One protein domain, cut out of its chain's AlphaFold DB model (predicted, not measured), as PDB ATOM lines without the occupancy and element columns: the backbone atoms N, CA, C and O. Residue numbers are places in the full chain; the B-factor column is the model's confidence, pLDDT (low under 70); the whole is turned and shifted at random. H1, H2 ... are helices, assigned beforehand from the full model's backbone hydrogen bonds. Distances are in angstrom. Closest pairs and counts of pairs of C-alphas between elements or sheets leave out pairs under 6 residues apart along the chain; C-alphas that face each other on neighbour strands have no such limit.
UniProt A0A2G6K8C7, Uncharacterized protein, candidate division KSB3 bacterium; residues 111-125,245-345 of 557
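Overview. This is residues 111 to 125 and 245 to 345 of the 557 residues of an uncharacterized protein of candidate division KSB3 bacterium (UniProt A0A2G6K8C7). Look for a small knot of short helices gathered round H6, with a long arm that leads away from it and ends in H7 and H8. H1, H2, H3 and H5 pack on H6, while H4 stays apart from it; in the arm, residues 315 to 335 and 338 to 344 stick out, and H7 and H8 follow each other with a corner between them. The printed part has 116 residues with eight named helices, H1 to H8 in order along the chain, and no named strand; its class is all helix. The whole is only just loose, close to extended, with a radius of gyration of the C-alphas of 20.1 A, and it spans 63 by 34 by 22 A, much of that length made by the arm.

Arrangement. Begin at H6, residues 296 to 308, the hub, which touches four helices. H1, residues 111 to 122, touches it at a steep tilt of 50 degrees, opposite ways; the closest C-alphas, of Gln 113 and Gly 308, are 4.3 A apart. H5, residues 282 to 287, touches residues 299 to 303 of H6 at a steep tilt of 59 degrees, opposite ways; the closest C-alphas, of Lys 282 and Tyr 303, are 6.8 A apart. H2, residues 250 to 254, touches residues 305 to 308 of H6, with the C-alphas of Ala 252 and Val 306 closest at 5.1 A. H3, residues 256 to 259, touches H6, with Leu 259 and Thr 302 closest at 6.5 A between C-alphas. Farther out, residues 269 to 273 of H4, residues 263 to 274, only just touch H2, with 3 pairs of C-alphas within 8 A, the closest those of Lys 250 and Gln 273 at 7.1 A. H7, residues 319 to 328, and H8, residues 330 to 342, are near each other but meet only through their link. Every O i to N i+4 pair is within hydrogen-bond range in H1, H2, H4, H5, H6, H7 and H8; H3 is too short for such a pair.

Along the chain. Find C-alpha 296 at (-16.350, -46.165, -5.169); from there H6 runs 17.6 A to C-alpha 308. H1 begins at C-alpha 111 (-1.123, -44.874, -24.679) and is 16.7 A long, H4 16.6 A, H7 13.8 A, H5 8.6 A, H2 6.3 A and H3 5.3 A. H8 runs 16.9 A to C-alpha 342 at (12.943, -42.573, -54.192).

Size, cuts and confidence. Look for the two C-alphas farthest apart at Gly 291 and Trp 342, 64.5 A. Residues 126 to 244 are not printed; C-alphas 125 and 245 stand 29.6 A apart across this cut. Of the links printed whole, none is long. Residues 313 to 345 are under 70 in pLDDT.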
ATOM      1  N   ASN A 111      -0.089 -43.977 -24.147       90.56
ATOM      2  CA  ASN A 111      -1.123 -44.874 -24.679       90.56
ATOM      3  C   ASN A 111      -2.157 -45.244 -23.599       90.56
ATOM      4  O   ASN A 111      -3.352 -45.199 -23.878       90.56
ATOM      5  N   ILE A 112      -1.701 -45.471 -22.360       94.12
ATOM      6  CA  ILE A 112      -2.569 -45.699 -21.196       94.12
ATOM      7  C   ILE A 112      -3.495 -44.503 -20.988       94.12
ATOM      8  O   ILE A 112      -4.706 -44.672 -20.982       94.12
ATOM      9  N   GLN A 113      -2.961 -43.282 -20.922       94.62
ATOM     10  CA  GLN A 113      -3.779 -42.084 -20.718       94.62
ATOM     11  C   GLN A 113      -4.826 -41.887 -21.816       94.62
ATOM     12  O   GLN A 113      -5.970 -41.576 -21.508       94.62
ATOM     13  N   ARG A 114      -4.481 -42.134 -23.087       92.69
ATOM     14  CA  ARG A 114      -5.461 -42.091 -24.188       92.69
ATOM     15  C   ARG A 114      -6.551 -43.144 -24.029       92.69
ATOM     16  O   ARG A 114      -7.713 -42.853 -24.294       92.69
ATOM     17  N   ALA A 115      -6.189 -44.352 -23.600       93.50
ATOM     18  CA  ALA A 115      -7.165 -45.398 -23.321       93.50
ATOM     19  C   ALA A 115      -8.124 -44.970 -22.196       93.50
ATOM     20  O   ALA A 115      -9.331 -45.135 -22.346       93.50
ATOM     21  N   LEU A 116      -7.615 -44.344 -21.130       95.06
ATOM     22  CA  LEU A 116      -8.441 -43.832 -20.032       95.06
ATOM     23  C   LEU A 116      -9.307 -42.632 -20.444       95.06
ATOM     24  O   LEU A 116     -10.457 -42.548 -20.036       95.06
ATOM     25  N   GLN A 117      -8.807 -41.728 -21.293       93.94
ATOM     26  CA  GLN A 117      -9.608 -40.626 -21.848       93.94
ATOM     27  C   GLN A 117     -10.806 -41.152 -22.629       93.94
ATOM     28  O   GLN A 117     -11.940 -40.787 -22.343       93.94
ATOM     29  N   LEU A 118     -10.562 -42.076 -23.562       92.12
ATOM     30  CA  LEU A 118     -11.628 -42.715 -24.332       92.12
ATOM     31  C   LEU A 118     -12.606 -43.480 -23.434       92.12
ATOM     32  O   LEU A 118     -13.784 -43.599 -23.762       92.12
ATOM     33  N   GLN A 119     -12.123 -44.018 -22.315       94.50
ATOM     34  CA  GLN A 119     -12.963 -44.660 -21.316       94.50
ATOM     35  C   GLN A 119     -13.867 -43.648 -20.591       94.50
ATOM     36  O   GLN A 119     -15.065 -43.886 -20.480       94.50
ATOM     37  N   VAL A 120     -13.345 -42.494 -20.172       94.19
ATOM     38  CA  VAL A 120     -14.163 -41.410 -19.598       94.19
ATOM     39  C   VAL A 120     -15.178 -40.892 -20.622       94.19
ATOM     40  O   VAL A 120     -16.342 -40.683 -20.294       94.19
ATOM     41  N   GLU A 121     -14.771 -40.729 -21.881       92.50
ATOM     42  CA  GLU A 121     -15.627 -40.220 -22.959       92.50
ATOM     43  C   GLU A 121     -16.791 -41.157 -23.313       92.50
ATOM     44  O   GLU A 121     -17.830 -40.686 -23.779       92.50
ATOM     45  N   ARG A 122     -16.641 -42.470 -23.087       93.31
ATOM     46  CA  ARG A 122     -17.701 -43.459 -23.333       93.31
ATOM     47  C   ARG A 122     -18.572 -43.752 -22.111       93.31
ATOM     48  O   ARG A 122     -19.554 -44.474 -22.265       93.31
ATOM     49  N   ALA A 123     -18.266 -43.201 -20.936       93.50
ATOM     50  CA  ALA A 123     -19.060 -43.397 -19.722       93.50
ATOM     51  C   ALA A 123     -20.543 -43.051 -19.943       93.50
ATOM     52  O   ALA A 123     -20.869 -42.017 -20.529       93.50
ATOM     53  N   ASN A 124     -21.443 -43.924 -19.480       94.38
ATOM     54  CA  ASN A 124     -22.899 -43.799 -19.639       94.38
ATOM     55  C   ASN A 124     -23.400 -43.706 -21.095       94.38
ATOM     56  O   ASN A 124     -24.535 -43.285 -21.349       94.38
ATOM     57  N   THR A 125     -22.583 -44.082 -22.083       94.38
ATOM     58  CA  THR A 125     -22.997 -44.052 -23.490       94.38
ATOM     59  C   THR A 125     -23.610 -45.377 -23.929       94.38
ATOM     60  O   THR A 125     -23.278 -46.451 -23.436       94.38
ATOM     61  N   PRO A 245       3.893 -40.978 -11.738       95.44
ATOM     62  CA  PRO A 245       3.467 -39.851 -10.927       95.44
ATOM     63  C   PRO A 245       2.574 -38.897 -11.714       95.44
ATOM     64  O   PRO A 245       2.816 -38.627 -12.891       95.44
ATOM     65  N   PHE A 246       1.545 -38.377 -11.059       96.38
ATOM     66  CA  PHE A 246       0.559 -37.519 -11.702       96.38
ATOM     67  C   PHE A 246       0.073 -36.414 -10.776       96.38
ATOM     68  O   PHE A 246       0.265 -36.469  -9.566       96.38
ATOM     69  N   SER A 247      -0.557 -35.392 -11.341       96.12
ATOM     70  CA  SER A 247      -1.144 -34.283 -10.591       96.12
ATOM     71  C   SER A 247      -2.502 -33.890 -11.161       96.12
ATOM     72  O   SER A 247      -2.856 -34.244 -12.290       96.12
ATOM     73  N   VAL A 248      -3.279 -33.136 -10.383       96.19
ATOM     74  CA  VAL A 248      -4.508 -32.522 -10.895       96.19
ATOM     75  C   VAL A 248      -4.117 -31.371 -11.816       96.19
ATOM     76  O   VAL A 248      -3.507 -30.399 -11.379       96.19
ATOM     77  N   THR A 249      -4.462 -31.465 -13.100       93.75
ATOM     78  CA  THR A 249      -4.179 -30.413 -14.086       93.75
ATOM     79  C   THR A 249      -5.418 -29.577 -14.370       93.75
ATOM     80  O   THR A 249      -6.552 -30.022 -14.196       93.75
ATOM     81  N   LYS A 250      -5.216 -28.367 -14.906       93.00
ATOM     82  CA  LYS A 250      -6.324 -27.559 -15.429       93.00
ATOM     83  C   LYS A 250      -7.136 -28.321 -16.486       93.00
ATOM     84  O   LYS A 250      -8.354 -28.233 -16.487       93.00
ATOM     85  N   ASN A 251      -6.460 -29.085 -17.343       91.38
ATOM     86  CA  ASN A 251      -7.094 -29.901 -18.372       91.38
ATOM     87  C   ASN A 251      -8.012 -30.969 -17.755       91.38
ATOM     88  O   ASN A 251      -9.169 -31.059 -18.134       91.38
ATOM     89  N   ALA A 252      -7.565 -31.695 -16.723       93.69
ATOM     90  CA  ALA A 252      -8.436 -32.622 -15.996       93.69
ATOM     91  C   ALA A 252      -9.661 -31.924 -15.376       93.69
ATOM     92  O   ALA A 252     -10.776 -32.442 -15.435       93.69
ATOM     93  N   LEU A 253      -9.479 -30.716 -14.837       94.12
ATOM     94  CA  LEU A 253     -10.572 -29.922 -14.270       94.12
ATOM     95  C   LEU A 253     -11.557 -29.394 -15.323       94.12
ATOM     96  O   LEU A 253     -12.714 -29.159 -14.989       94.12
ATOM     97  N   GLU A 254     -11.159 -29.223 -16.584       93.50
ATOM     98  CA  GLU A 254     -12.084 -28.852 -17.669       93.50
ATOM     99  C   GLU A 254     -13.106 -29.967 -17.946       93.50
ATOM    100  O   GLU A 254     -14.244 -29.686 -18.327       93.50
ATOM    101  N   HIS A 255     -12.750 -31.215 -17.630       90.50
ATOM    102  CA  HIS A 255     -13.632 -32.377 -17.709       90.50
ATOM    103  C   HIS A 255     -14.419 -32.640 -16.411       90.50
ATOM    104  O   HIS A 255     -15.211 -33.572 -16.353       90.50
ATOM    105  N   LYS A 256     -14.318 -31.792 -15.374       83.75
ATOM    106  CA  LYS A 256     -14.986 -32.043 -14.078       83.75
ATOM    107  C   LYS A 256     -16.514 -32.092 -14.133       83.75
ATOM    108  O   LYS A 256     -17.147 -32.678 -13.260       83.75
ATOM    109  N   ASN A 257     -17.116 -31.502 -15.166       80.25
ATOM    110  CA  ASN A 257     -18.567 -31.519 -15.349       80.25
ATOM    111  C   ASN A 257     -19.115 -32.915 -15.685       80.25
ATOM    112  O   ASN A 257     -20.286 -33.157 -15.407       80.25
ATOM    113  N   SER A 258     -18.304 -33.825 -16.240       80.88
ATOM    114  CA  SER A 258     -18.725 -35.215 -16.474       80.88
ATOM    115  C   SER A 258     -18.683 -36.074 -15.208       80.88
ATOM    116  O   SER A 258     -19.196 -37.185 -15.220       80.88
ATOM    117  N   LEU A 259     -18.091 -35.576 -14.115       80.69
ATOM    118  CA  LEU A 259     -17.842 -36.362 -12.904       80.69
ATOM    119  C   LEU A 259     -19.022 -36.403 -11.920       80.69
ATOM    120  O   LEU A 259     -19.007 -37.209 -10.996       80.69
ATOM    121  N   HIS A 260     -20.008 -35.506 -12.055       89.38
ATOM    122  CA  HIS A 260     -21.145 -35.376 -11.124       89.38
ATOM    123  C   HIS A 260     -20.754 -35.355  -9.623       89.38
ATOM    124  O   HIS A 260     -21.477 -35.876  -8.773       89.38
ATOM    125  N   LEU A 261     -19.613 -34.741  -9.282       92.06
ATOM    126  CA  LEU A 261     -19.076 -34.727  -7.914       92.06
ATOM    127  C   LEU A 261     -19.719 -33.650  -7.025       92.06
ATOM    128  O   LEU A 261     -20.137 -32.600  -7.532       92.06
ATOM    129  N   PRO A 262     -19.722 -33.849  -5.690       95.00
ATOM    130  CA  PRO A 262     -20.051 -32.790  -4.740       95.00
ATOM    131  C   PRO A 262     -19.163 -31.553  -4.941       95.00
ATOM    132  O   PRO A 262     -17.984 -31.656  -5.296       95.00
ATOM    133  N   LYS A 263     -19.713 -30.359  -4.689       95.56
ATOM    134  CA  LYS A 263     -19.002 -29.085  -4.912       95.56
ATOM    135  C   LYS A 263     -17.731 -28.986  -4.075       95.56
ATOM    136  O   LYS A 263     -16.739 -28.419  -4.522       95.56
ATOM    137  N   GLU A 264     -17.766 -29.547  -2.879       96.25
ATOM    138  CA  GLU A 264     -16.669 -29.591  -1.925       96.25
ATOM    139  C   GLU A 264     -15.481 -30.384  -2.486       96.25
ATOM    140  O   GLU A 264     -14.336 -29.961  -2.344       96.25
ATOM    141  N   VAL A 265     -15.752 -31.470  -3.220       96.31
ATOM    142  CA  VAL A 265     -14.719 -32.262  -3.903       96.31
ATOM    143  C   VAL A 265     -14.139 -31.495  -5.083       96.31
ATOM    144  O   VAL A 265     -12.925 -31.472  -5.258       96.31
ATOM    145  N   LEU A 266     -14.971 -30.798  -5.861       96.12
ATOM    146  CA  LEU A 266     -14.478 -29.947  -6.950       96.12
ATOM    147  C   LEU A 266     -13.567 -28.826  -6.431       96.12
ATOM    148  O   LEU A 266     -12.522 -28.573  -7.027       96.12
ATOM    149  N   HIS A 267     -13.925 -28.199  -5.306       96.38
ATOM    150  CA  HIS A 267     -13.067 -27.225  -4.631       96.38
ATOM    151  C   HIS A 267     -11.759 -27.856  -4.156       96.38
ATOM    152  O   HIS A 267     -10.696 -27.284  -4.382       96.38
ATOM    153  N   ARG A 268     -11.811 -29.061  -3.579       97.38
ATOM    154  CA  ARG A 268     -10.602 -29.784  -3.183       97.38
ATOM    155  C   ARG A 268      -9.687 -30.078  -4.371       97.38
ATOM    156  O   ARG A 268      -8.478 -29.925  -4.244       97.38
ATOM    157  N   LEU A 269     -10.233 -30.489  -5.514       96.81
ATOM    158  CA  LEU A 269      -9.445 -30.736  -6.725       96.81
ATOM    159  C   LEU A 269      -8.813 -29.442  -7.263       96.81
ATOM    160  O   LEU A 269      -7.648 -29.462  -7.658       96.81
ATOM    161  N   ASP A 270      -9.541 -28.320  -7.227       96.38
ATOM    162  CA  ASP A 270      -8.995 -27.003  -7.572       96.38
ATOM    163  C   ASP A 270      -7.839 -26.621  -6.607       96.38
ATOM    164  O   ASP A 270      -6.793 -26.154  -7.060       96.38
ATOM    165  N   ASP A 271      -7.969 -26.885  -5.299       97.31
ATOM    166  CA  ASP A 271      -6.904 -26.653  -4.307       97.31
ATOM    167  C   ASP A 271      -5.668 -27.531  -4.566       97.31
ATOM    168  O   ASP A 271      -4.539 -27.041  -4.514       97.31
ATOM    169  N   LEU A 272      -5.860 -28.821  -4.866       97.19
ATOM    170  CA  LEU A 272      -4.771 -29.753  -5.191       97.19
ATOM    171  C   LEU A 272      -4.034 -29.334  -6.471       97.19
ATOM    172  O   LEU A 272      -2.807 -29.428  -6.529       97.19
ATOM    173  N   GLN A 273      -4.762 -28.819  -7.467       95.75
ATOM    174  CA  GLN A 273      -4.175 -28.251  -8.680       95.75
ATOM    175  C   GLN A 273      -3.339 -27.002  -8.373       95.75
ATOM    176  O   GLN A 273      -2.240 -26.864  -8.907       95.75
ATOM    177  N   GLN A 274      -3.829 -26.099  -7.518       95.50
ATOM    178  CA  GLN A 274      -3.100 -24.887  -7.117       95.50
ATOM    179  C   GLN A 274      -1.854 -25.187  -6.276       95.50
ATOM    180  O   GLN A 274      -0.879 -24.442  -6.338       95.50
ATOM    181  N   GLN A 275      -1.888 -26.265  -5.492       96.69
ATOM    182  CA  GLN A 275      -0.759 -26.740  -4.692       96.69
ATOM    183  C   GLN A 275       0.282 -27.503  -5.519       96.69
ATOM    184  O   GLN A 275       1.318 -27.868  -4.967       96.69
ATOM    185  N   GLU A 276       0.008 -27.762  -6.804       94.81
ATOM    186  CA  GLU A 276       0.826 -28.623  -7.667       94.81
ATOM    187  C   GLU A 276       1.096 -29.989  -7.003       94.81
ATOM    188  O   GLU A 276       2.195 -30.536  -7.084       94.81
ATOM    189  N   ALA A 277       0.088 -30.534  -6.308       96.38
ATOM    190  CA  ALA A 277       0.217 -31.796  -5.591       96.38
ATOM    191  C   ALA A 277       0.499 -32.943  -6.574       96.38
ATOM    192  O   ALA A 277      -0.249 -33.143  -7.535       96.38
ATOM    193  N   VAL A 278       1.576 -33.692  -6.322       96.50
ATOM    194  CA  VAL A 278       1.991 -34.852  -7.119       96.50
ATOM    195  C   VAL A 278       1.715 -36.120  -6.326       96.50
ATOM    196  O   VAL A 278       2.176 -36.246  -5.196       96.50
ATOM    197  N   PHE A 279       1.016 -37.059  -6.946       97.38
ATOM    198  CA  PHE A 279       0.655 -38.355  -6.388       97.38
ATOM    199  C   PHE A 279       1.476 -39.446  -7.067       97.38
ATOM    200  O   PHE A 279       1.632 -39.440  -8.288       97.38
ATOM    201  N   GLN A 280       1.999 -40.383  -6.281       96.81
ATOM    202  CA  GLN A 280       2.757 -41.545  -6.749       96.81
ATOM    203  C   GLN A 280       1.860 -42.755  -7.032       96.81
ATOM    204  O   GLN A 280       2.326 -43.760  -7.559       96.81
ATOM    205  N   SER A 281       0.589 -42.703  -6.627       97.06
ATOM    206  CA  SER A 281      -0.367 -43.797  -6.796       97.06
ATOM    207  C   SER A 281      -1.806 -43.295  -6.740       97.06
ATOM    208  O   SER A 281      -2.085 -42.217  -6.203       97.06
ATOM    209  N   LYS A 282      -2.742 -44.112  -7.234       97.62
ATOM    210  CA  LYS A 282      -4.178 -43.898  -7.036       97.62
ATOM    211  C   LYS A 282      -4.553 -43.820  -5.554       97.62
ATOM    212  O   LYS A 282      -5.317 -42.936  -5.181       97.62
ATOM    213  N   ALA A 283      -4.002 -44.694  -4.710       97.56
ATOM    214  CA  ALA A 283      -4.298 -44.709  -3.277       97.56
ATOM    215  C   ALA A 283      -3.937 -43.377  -2.598       97.56
ATOM    216  O   ALA A 283      -4.764 -42.806  -1.896       97.56
ATOM    217  N   GLU A 284      -2.746 -42.833  -2.873       98.06
ATOM    218  CA  GLU A 284      -2.320 -41.530  -2.342       98.06
ATOM    219  C   GLU A 284      -3.246 -40.390  -2.798       98.06
ATOM    220  O   GLU A 284      -3.618 -39.525  -2.002       98.06
ATOM    221  N   PHE A 285      -3.659 -40.410  -4.070       98.25
ATOM    222  CA  PHE A 285      -4.618 -39.445  -4.603       98.25
ATOM    223  C   PHE A 285      -5.980 -39.539  -3.906       98.25
ATOM    224  O   PHE A 285      -6.532 -38.514  -3.506       98.25
ATOM    225  N   LEU A 286      -6.507 -40.749  -3.714       97.50
ATOM    226  CA  LEU A 286      -7.781 -40.948  -3.027       97.50
ATOM    227  C   LEU A 286      -7.703 -40.549  -1.549       97.50
ATOM    228  O   LEU A 286      -8.625 -39.899  -1.071       97.50
ATOM    229  N   THR A 287      -6.580 -40.795  -0.865       97.94
ATOM    230  CA  THR A 287      -6.354 -40.296   0.503       97.94
ATOM    231  C   THR A 287      -6.390 -38.767   0.579       97.94
ATOM    232  O   THR A 287      -6.872 -38.193   1.555       97.94
ATOM    233  N   ALA A 288      -5.945 -38.060  -0.463       98.00
ATOM    234  CA  ALA A 288      -6.051 -36.600  -0.511       98.00
ATOM    235  C   ALA A 288      -7.502 -36.087  -0.647       98.00
ATOM    236  O   ALA A 288      -7.746 -34.890  -0.428       98.00
ATOM    237  N   LEU A 289      -8.430 -36.986  -0.991       97.50
ATOM    238  CA  LEU A 289      -9.878 -36.800  -1.042       97.50
ATOM    239  C   LEU A 289     -10.599 -37.503   0.129       97.50
ATOM    240  O   LEU A 289     -11.827 -37.587   0.128       97.50
ATOM    241  N   ASP A 290      -9.877 -37.990   1.141       94.44
ATOM    242  CA  ASP A 290     -10.514 -38.544   2.335       94.44
ATOM    243  C   ASP A 290     -11.299 -37.457   3.086       94.44
ATOM    244  O   ASP A 290     -10.928 -36.282   3.128       94.44
ATOM    245  N   GLY A 291     -12.411 -37.866   3.701       94.56
ATOM    246  CA  GLY A 291     -13.336 -36.968   4.400       94.56
ATOM    247  C   GLY A 291     -14.505 -36.472   3.545       94.56
ATOM    248  O   GLY A 291     -15.426 -35.867   4.091       94.56
ATOM    249  N   PHE A 292     -14.515 -36.772   2.243       96.12
ATOM    250  CA  PHE A 292     -15.693 -36.617   1.390       96.12
ATOM    251  C   PHE A 292     -16.431 -37.955   1.252       96.12
ATOM    252  O   PHE A 292     -15.814 -39.001   1.055       96.12
ATOM    253  N   GLU A 293     -17.761 -37.928   1.336       95.62
ATOM    254  CA  GLU A 293     -18.614 -39.105   1.121       95.62
ATOM    255  C   GLU A 293     -18.733 -39.402  -0.384       95.62
ATOM    256  O   GLU A 293     -19.734 -39.085  -1.021       95.62
ATOM    257  N   LEU A 294     -17.670 -39.962  -0.968       95.31
ATOM    258  CA  LEU A 294     -17.636 -40.414  -2.360       95.31
ATOM    259  C   LEU A 294     -17.944 -41.909  -2.457       95.31
ATOM    260  O   LEU A 294     -17.355 -42.709  -1.725       95.31
ATOM    261  N   SER A 295     -18.808 -42.294  -3.402       93.00
ATOM    262  CA  SER A 295     -18.962 -43.704  -3.782       93.00
ATOM    263  C   SER A 295     -17.685 -44.235  -4.447       93.00
ATOM    264  O   SER A 295     -16.882 -43.462  -4.975       93.00
ATOM    265  N   GLU A 296     -17.494 -45.555  -4.469       92.12
ATOM    266  CA  GLU A 296     -16.350 -46.165  -5.169       92.12
ATOM    267  C   GLU A 296     -16.341 -45.832  -6.667       92.12
ATOM    268  O   GLU A 296     -15.288 -45.519  -7.228       92.12
ATOM    269  N   THR A 297     -17.515 -45.775  -7.302       92.44
ATOM    270  CA  THR A 297     -17.660 -45.310  -8.686       92.44
ATOM    271  C   THR A 297     -17.179 -43.866  -8.845       92.44
ATOM    272  O   THR A 297     -16.389 -43.570  -9.739       92.44
ATOM    273  N   GLN A 298     -17.565 -42.957  -7.940       94.56
ATOM    274  CA  GLN A 298     -17.115 -41.562  -7.985       94.56
ATOM    275  C   GLN A 298     -15.606 -41.425  -7.756       94.56
ATOM    276  O   GLN A 298     -14.958 -40.633  -8.444       94.56
ATOM    277  N   LYS A 299     -15.022 -42.196  -6.829       95.56
ATOM    278  CA  LYS A 299     -13.566 -42.238  -6.611       95.56
ATOM    279  C   LYS A 299     -12.838 -42.673  -7.882       95.56
ATOM    280  O   LYS A 299     -11.913 -41.990  -8.329       95.56
ATOM    281  N   ASN A 300     -13.300 -43.758  -8.499       95.25
ATOM    282  CA  ASN A 300     -12.728 -44.303  -9.725       95.25
ATOM    283  C   ASN A 300     -12.862 -43.354 -10.915       95.25
ATOM    284  O   ASN A 300     -11.876 -43.108 -11.608       95.25
ATOM    285  N   LEU A 301     -14.032 -42.747 -11.115       94.69
ATOM    286  CA  LEU A 301     -14.256 -41.785 -12.193       94.69
ATOM    287  C   LEU A 301     -13.408 -40.513 -12.016       94.69
ATOM    288  O   LEU A 301     -12.855 -39.982 -12.986       94.69
ATOM    289  N   THR A 302     -13.248 -40.052 -10.770       96.69
ATOM    290  CA  THR A 302     -12.369 -38.922 -10.435       96.69
ATOM    291  C   THR A 302     -10.917 -39.251 -10.771       96.69
ATOM    292  O   THR A 302     -10.254 -38.462 -11.444       96.69
ATOM    293  N   TYR A 303     -10.431 -40.425 -10.356       97.50
ATOM    294  CA  TYR A 303      -9.087 -40.893 -10.684       97.50
ATOM    295  C   TYR A 303      -8.879 -41.034 -12.200       97.50
ATOM    296  O   TYR A 303      -7.914 -40.483 -12.725       97.50
ATOM    297  N   LEU A 304      -9.805 -41.684 -12.914       96.25
ATOM    298  CA  LEU A 304      -9.774 -41.841 -14.373       96.25
ATOM    299  C   LEU A 304      -9.634 -40.497 -15.088       96.25
ATOM    300  O   LEU A 304      -8.820 -40.354 -15.998       96.25
ATOM    301  N   THR A 305     -10.398 -39.498 -14.650       96.19
ATOM    302  CA  THR A 305     -10.368 -38.165 -15.255       96.19
ATOM    303  C   THR A 305      -9.079 -37.431 -14.918       96.19
ATOM    304  O   THR A 305      -8.438 -36.882 -15.813       96.19
ATOM    305  N   VAL A 306      -8.643 -37.454 -13.656       96.69
ATOM    306  CA  VAL A 306      -7.391 -36.806 -13.251       96.69
ATOM    307  C   VAL A 306      -6.192 -37.434 -13.953       96.69
ATOM    308  O   VAL A 306      -5.405 -36.710 -14.554       96.69
ATOM    309  N   TYR A 307      -6.069 -38.759 -13.948       96.69
ATOM    310  CA  TYR A 307      -4.926 -39.459 -14.528       96.69
ATOM    311  C   TYR A 307      -4.970 -39.504 -16.063       96.69
ATOM    312  O   TYR A 307      -3.953 -39.272 -16.724       96.69
ATOM    313  N   GLY A 308      -6.149 -39.725 -16.653       95.25
ATOM    314  CA  GLY A 308      -6.346 -39.745 -18.103       95.25
ATOM    315  C   GLY A 308      -6.068 -38.392 -18.756       95.25
ATOM    316  O   GLY A 308      -5.435 -38.332 -19.808       95.25
ATOM    317  N   TYR A 309      -6.467 -37.289 -18.118       94.56
ATOM    318  CA  TYR A 309      -6.220 -35.926 -18.607       94.56
ATOM    319  C   TYR A 309      -5.000 -35.252 -17.956       94.56
ATOM    320  O   TYR A 309      -4.732 -34.069 -18.214       94.56
ATOM    321  N   PHE A 310      -4.223 -35.992 -17.157       93.06
ATOM    322  CA  PHE A 310      -2.915 -35.553 -16.687       93.06
ATOM    323  C   PHE A 310      -1.944 -35.484 -17.863       93.06
ATOM    324  O   PHE A 310      -1.879 -36.345 -18.737       93.06
ATOM    325  N   THR A 311      -1.133 -34.444 -17.867       85.56
ATOM    326  CA  THR A 311       0.028 -34.335 -18.736       85.56
ATOM    327  C   THR A 311       1.138 -33.834 -17.846       85.56
ATOM    328  O   THR A 311       0.877 -32.907 -17.080       85.56
ATOM    329  N   GLU A 312       2.349 -34.380 -17.962       74.56
ATOM    330  CA  GLU A 312       3.546 -33.785 -17.361       74.56
ATOM    331  C   GLU A 312       3.794 -32.403 -17.992       74.56
ATOM    332  O   GLU A 312       4.635 -32.198 -18.869       74.56
ATOM    333  N   ILE A 313       2.997 -31.420 -17.598       61.66
ATOM    334  CA  ILE A 313       3.352 -30.021 -17.707       61.66
ATOM    335  C   ILE A 313       4.245 -29.836 -16.500       61.66
ATOM    336  O   ILE A 313       3.718 -29.899 -15.409       61.66
ATOM    337  N   HIS A 314       5.565 -29.770 -16.683       46.38
ATOM    338  CA  HIS A 314       6.487 -28.964 -15.860       46.38
ATOM    339  C   HIS A 314       7.961 -29.157 -16.220       46.38
ATOM    340  O   HIS A 314       8.778 -28.311 -15.854       46.38
ATOM    341  N   HIS A 315       8.338 -30.141 -17.038       43.53
ATOM    342  CA  HIS A 315       9.672 -30.103 -17.623       43.53
ATOM    343  C   HIS A 315       9.657 -29.247 -18.878       43.53
ATOM    344  O   HIS A 315       9.169 -29.653 -19.931       43.53
ATOM    345  N   THR A 316      10.157 -28.021 -18.701       46.06
ATOM    346  CA  THR A 316      10.912 -27.241 -19.685       46.06
ATOM    347  C   THR A 316      11.341 -28.116 -20.855       46.06
ATOM    348  O   THR A 316      12.409 -28.728 -20.853       46.06
ATOM    349  N   TYR A 317      10.473 -28.208 -21.864       49.06
ATOM    350  CA  TYR A 317      10.804 -28.855 -23.117       49.06
ATOM    351  C   TYR A 317      11.832 -27.961 -23.779       49.06
ATOM    352  O   TYR A 317      11.497 -27.091 -24.577       49.06
ATOM    353  N   SER A 318      13.095 -28.166 -23.419       49.12
ATOM    354  CA  SER A 318      14.161 -27.635 -24.222       49.12
ATOM    355  C   SER A 318      14.022 -28.303 -25.587       49.12
ATOM    356  O   SER A 318      14.032 -29.531 -25.732       49.12
ATOM    357  N   VAL A 319      13.806 -27.485 -26.603       53.22
ATOM    358  CA  VAL A 319      13.768 -27.915 -27.993       53.22
ATOM    359  C   VAL A 319      15.146 -28.450 -28.383       53.22
ATOM    360  O   VAL A 319      15.211 -29.310 -29.253       53.22
ATOM    361  N   PHE A 320      16.232 -28.064 -27.694       54.53
ATOM    362  CA  PHE A 320      17.592 -28.530 -27.982       54.53
ATOM    363  C   PHE A 320      17.781 -30.052 -27.906       54.53
ATOM    364  O   PHE A 320      18.228 -30.598 -28.909       54.53
ATOM    365  N   PRO A 321      17.444 -30.789 -26.829       56.28
ATOM    366  CA  PRO A 321      17.535 -32.251 -26.820       56.28
ATOM    367  C   PRO A 321      16.756 -32.923 -27.953       56.28
ATOM    368  O   PRO A 321      17.264 -33.853 -28.571       56.28
ATOM    369  N   LYS A 322      15.555 -32.429 -28.288       52.56
ATOM    370  CA  LYS A 322      14.761 -32.961 -29.410       52.56
ATOM    371  C   LYS A 322      15.316 -32.544 -30.770       52.56
ATOM    372  O   LYS A 322      15.253 -33.345 -31.691       52.56
ATOM    373  N   PHE A 323      15.880 -31.349 -30.906       53.91
ATOM    374  CA  PHE A 323      16.544 -30.860 -32.112       53.91
ATOM    375  C   PHE A 323      17.863 -31.594 -32.349       53.91
ATOM    376  O   PHE A 323      18.116 -31.997 -33.474       53.91
ATOM    377  N   PHE A 324      18.656 -31.861 -31.309       54.06
ATOM    378  CA  PHE A 324      19.851 -32.704 -31.366       54.06
ATOM    379  C   PHE A 324      19.499 -34.169 -31.603       54.06
ATOM    380  O   PHE A 324      20.145 -34.807 -32.420       54.06
ATOM    381  N   ALA A 325      18.448 -34.701 -30.977       52.62
ATOM    382  CA  ALA A 325      17.940 -36.032 -31.304       52.62
ATOM    383  C   ALA A 325      17.408 -36.087 -32.744       52.62
ATOM    384  O   ALA A 325      17.643 -37.066 -33.440       52.62
ATOM    385  N   ALA A 326      16.743 -35.035 -33.227       51.66
ATOM    386  CA  ALA A 326      16.266 -34.925 -34.603       51.66
ATOM    387  C   ALA A 326      17.407 -34.723 -35.606       51.66
ATOM    388  O   ALA A 326      17.296 -35.254 -36.698       51.66
ATOM    389  N   LEU A 327      18.484 -34.017 -35.241       50.91
ATOM    390  CA  LEU A 327      19.729 -33.866 -36.005       50.91
ATOM    391  C   LEU A 327      20.534 -35.163 -36.031       50.91
ATOM    392  O   LEU A 327      21.046 -35.529 -37.077       50.91
ATOM    393  N   ASN A 328      20.615 -35.887 -34.915       48.88
ATOM    394  CA  ASN A 328      21.268 -37.195 -34.842       48.88
ATOM    395  C   ASN A 328      20.473 -38.253 -35.611       48.88
ATOM    396  O   ASN A 328      21.061 -39.120 -36.243       48.88
ATOM    397  N   ARG A 329      19.142 -38.125 -35.623       49.28
ATOM    398  CA  ARG A 329      18.241 -38.888 -36.493       49.28
ATOM    399  C   ARG A 329      18.112 -38.281 -37.886       49.28
ATOM    400  O   ARG A 329      17.418 -38.857 -38.704       49.28
ATOM    401  N   PHE A 330      18.712 -37.128 -38.190       47.81
ATOM    402  CA  PHE A 330      18.557 -36.480 -39.495       47.81
ATOM    403  C   PHE A 330      19.240 -37.278 -40.608       47.81
ATOM    404  O   PHE A 330      18.640 -37.371 -41.666       47.81
ATOM    405  N   PRO A 331      20.417 -37.909 -40.412       46.97
ATOM    406  CA  PRO A 331      20.966 -38.862 -41.371       46.97
ATOM    407  C   PRO A 331      20.043 -40.060 -41.604       46.97
ATOM    408  O   PRO A 331      19.792 -40.386 -42.757       46.97
ATOM    409  N   GLU A 332      19.493 -40.667 -40.545       44.91
ATOM    410  CA  GLU A 332      18.536 -41.782 -40.649       44.91
ATOM    411  C   GLU A 332      17.257 -41.342 -41.353       44.91
ATOM    412  O   GLU A 332      16.886 -41.935 -42.348       44.91
ATOM    413  N   LYS A 333      16.666 -40.218 -40.948       46.62
ATOM    414  CA  LYS A 333      15.487 -39.629 -41.584       46.62
ATOM    415  C   LYS A 333      15.745 -39.103 -42.982       46.62
ATOM    416  O   LYS A 333      14.803 -39.037 -43.741       46.62
ATOM    417  N   MET A 334      16.959 -38.699 -43.340       43.41
ATOM    418  CA  MET A 334      17.321 -38.351 -44.716       43.41
ATOM    419  C   MET A 334      17.508 -39.610 -45.552       43.41
ATOM    420  O   MET A 334      17.154 -39.598 -46.718       43.41
ATOM    421  N   ILE A 335      18.043 -40.692 -44.981       44.34
ATOM    422  CA  ILE A 335      18.109 -42.006 -45.629       44.34
ATOM    423  C   ILE A 335      16.702 -42.585 -45.790       44.34
ATOM    424  O   ILE A 335      16.407 -43.119 -46.852       44.34
ATOM    425  N   ASP A 336      15.835 -42.421 -44.792       44.62
ATOM    426  CA  ASP A 336      14.433 -42.828 -44.805       44.62
ATOM    427  C   ASP A 336      13.605 -41.915 -45.699       44.62
ATOM    428  O   ASP A 336      12.804 -42.423 -46.451       44.62
ATOM    429  N   TYR A 337      13.842 -40.602 -45.727       39.66
ATOM    430  CA  TYR A 337      13.187 -39.659 -46.642       39.66
ATOM    431  C   TYR A 337      13.646 -39.881 -48.082       39.66
ATOM    432  O   TYR A 337      12.830 -39.891 -48.988       39.66
ATOM    433  N   VAL A 338      14.937 -40.132 -48.323       42.31
ATOM    434  CA  VAL A 338      15.436 -40.543 -49.644       42.31
ATOM    435  C   VAL A 338      14.912 -41.936 -49.995       42.31
ATOM    436  O   VAL A 338      14.602 -42.175 -51.155       42.31
ATOM    437  N   ARG A 339      14.734 -42.850 -49.033       40.28
ATOM    438  CA  ARG A 339      14.026 -44.119 -49.258       40.28
ATOM    439  C   ARG A 339      12.546 -43.895 -49.555       40.28
ATOM    440  O   ARG A 339      12.081 -44.458 -50.518       40.28
ATOM    441  N   GLU A 340      11.827 -43.051 -48.839       40.84
ATOM    442  CA  GLU A 340      10.395 -42.789 -49.024       40.84
ATOM    443  C   GLU A 340      10.121 -42.026 -50.326       40.84
ATOM    444  O   GLU A 340       9.153 -42.313 -51.030       40.84
ATOM    445  N   GLU A 341      10.995 -41.085 -50.686       38.47
ATOM    446  CA  GLU A 341      10.859 -40.228 -51.864       38.47
ATOM    447  C   GLU A 341      11.437 -40.885 -53.137       38.47
ATOM    448  O   GLU A 341      10.995 -40.553 -54.236       38.47
ATOM    449  N   TRP A 342      12.388 -41.835 -53.033       36.44
ATOM    450  CA  TRP A 342      12.943 -42.573 -54.192       36.44
ATOM    451  C   TRP A 342      12.519 -44.048 -54.287       36.44
ATOM    452  O   TRP A 342      12.597 -44.633 -55.366       36.44
ATOM    453  N   PHE A 343      12.055 -44.658 -53.201       36.94
ATOM    454  CA  PHE A 343      11.503 -46.013 -53.144       36.94
ATOM    455  C   PHE A 343      10.122 -45.965 -52.488       36.94
ATOM    456  O   PHE A 343      10.013 -46.262 -51.312       36.94
ATOM    457  N   HIS A 344       9.085 -45.604 -53.251       36.84
ATOM    458  CA  HIS A 344       7.649 -45.717 -52.933       36.84
ATOM    459  C   HIS A 344       7.269 -46.409 -51.598       36.84
ATOM    460  O   HIS A 344       6.707 -47.503 -51.604       36.84
ATOM    461  N   THR A 345       7.514 -45.768 -50.454       39.84
ATOM    462  CA  THR A 345       6.978 -46.195 -49.159       39.84
ATOM    463  C   THR A 345       6.126 -45.072 -48.600       39.84
ATOM    464  O   THR A 345       6.521 -43.909 -48.563       39.84
TER     465      THR A 345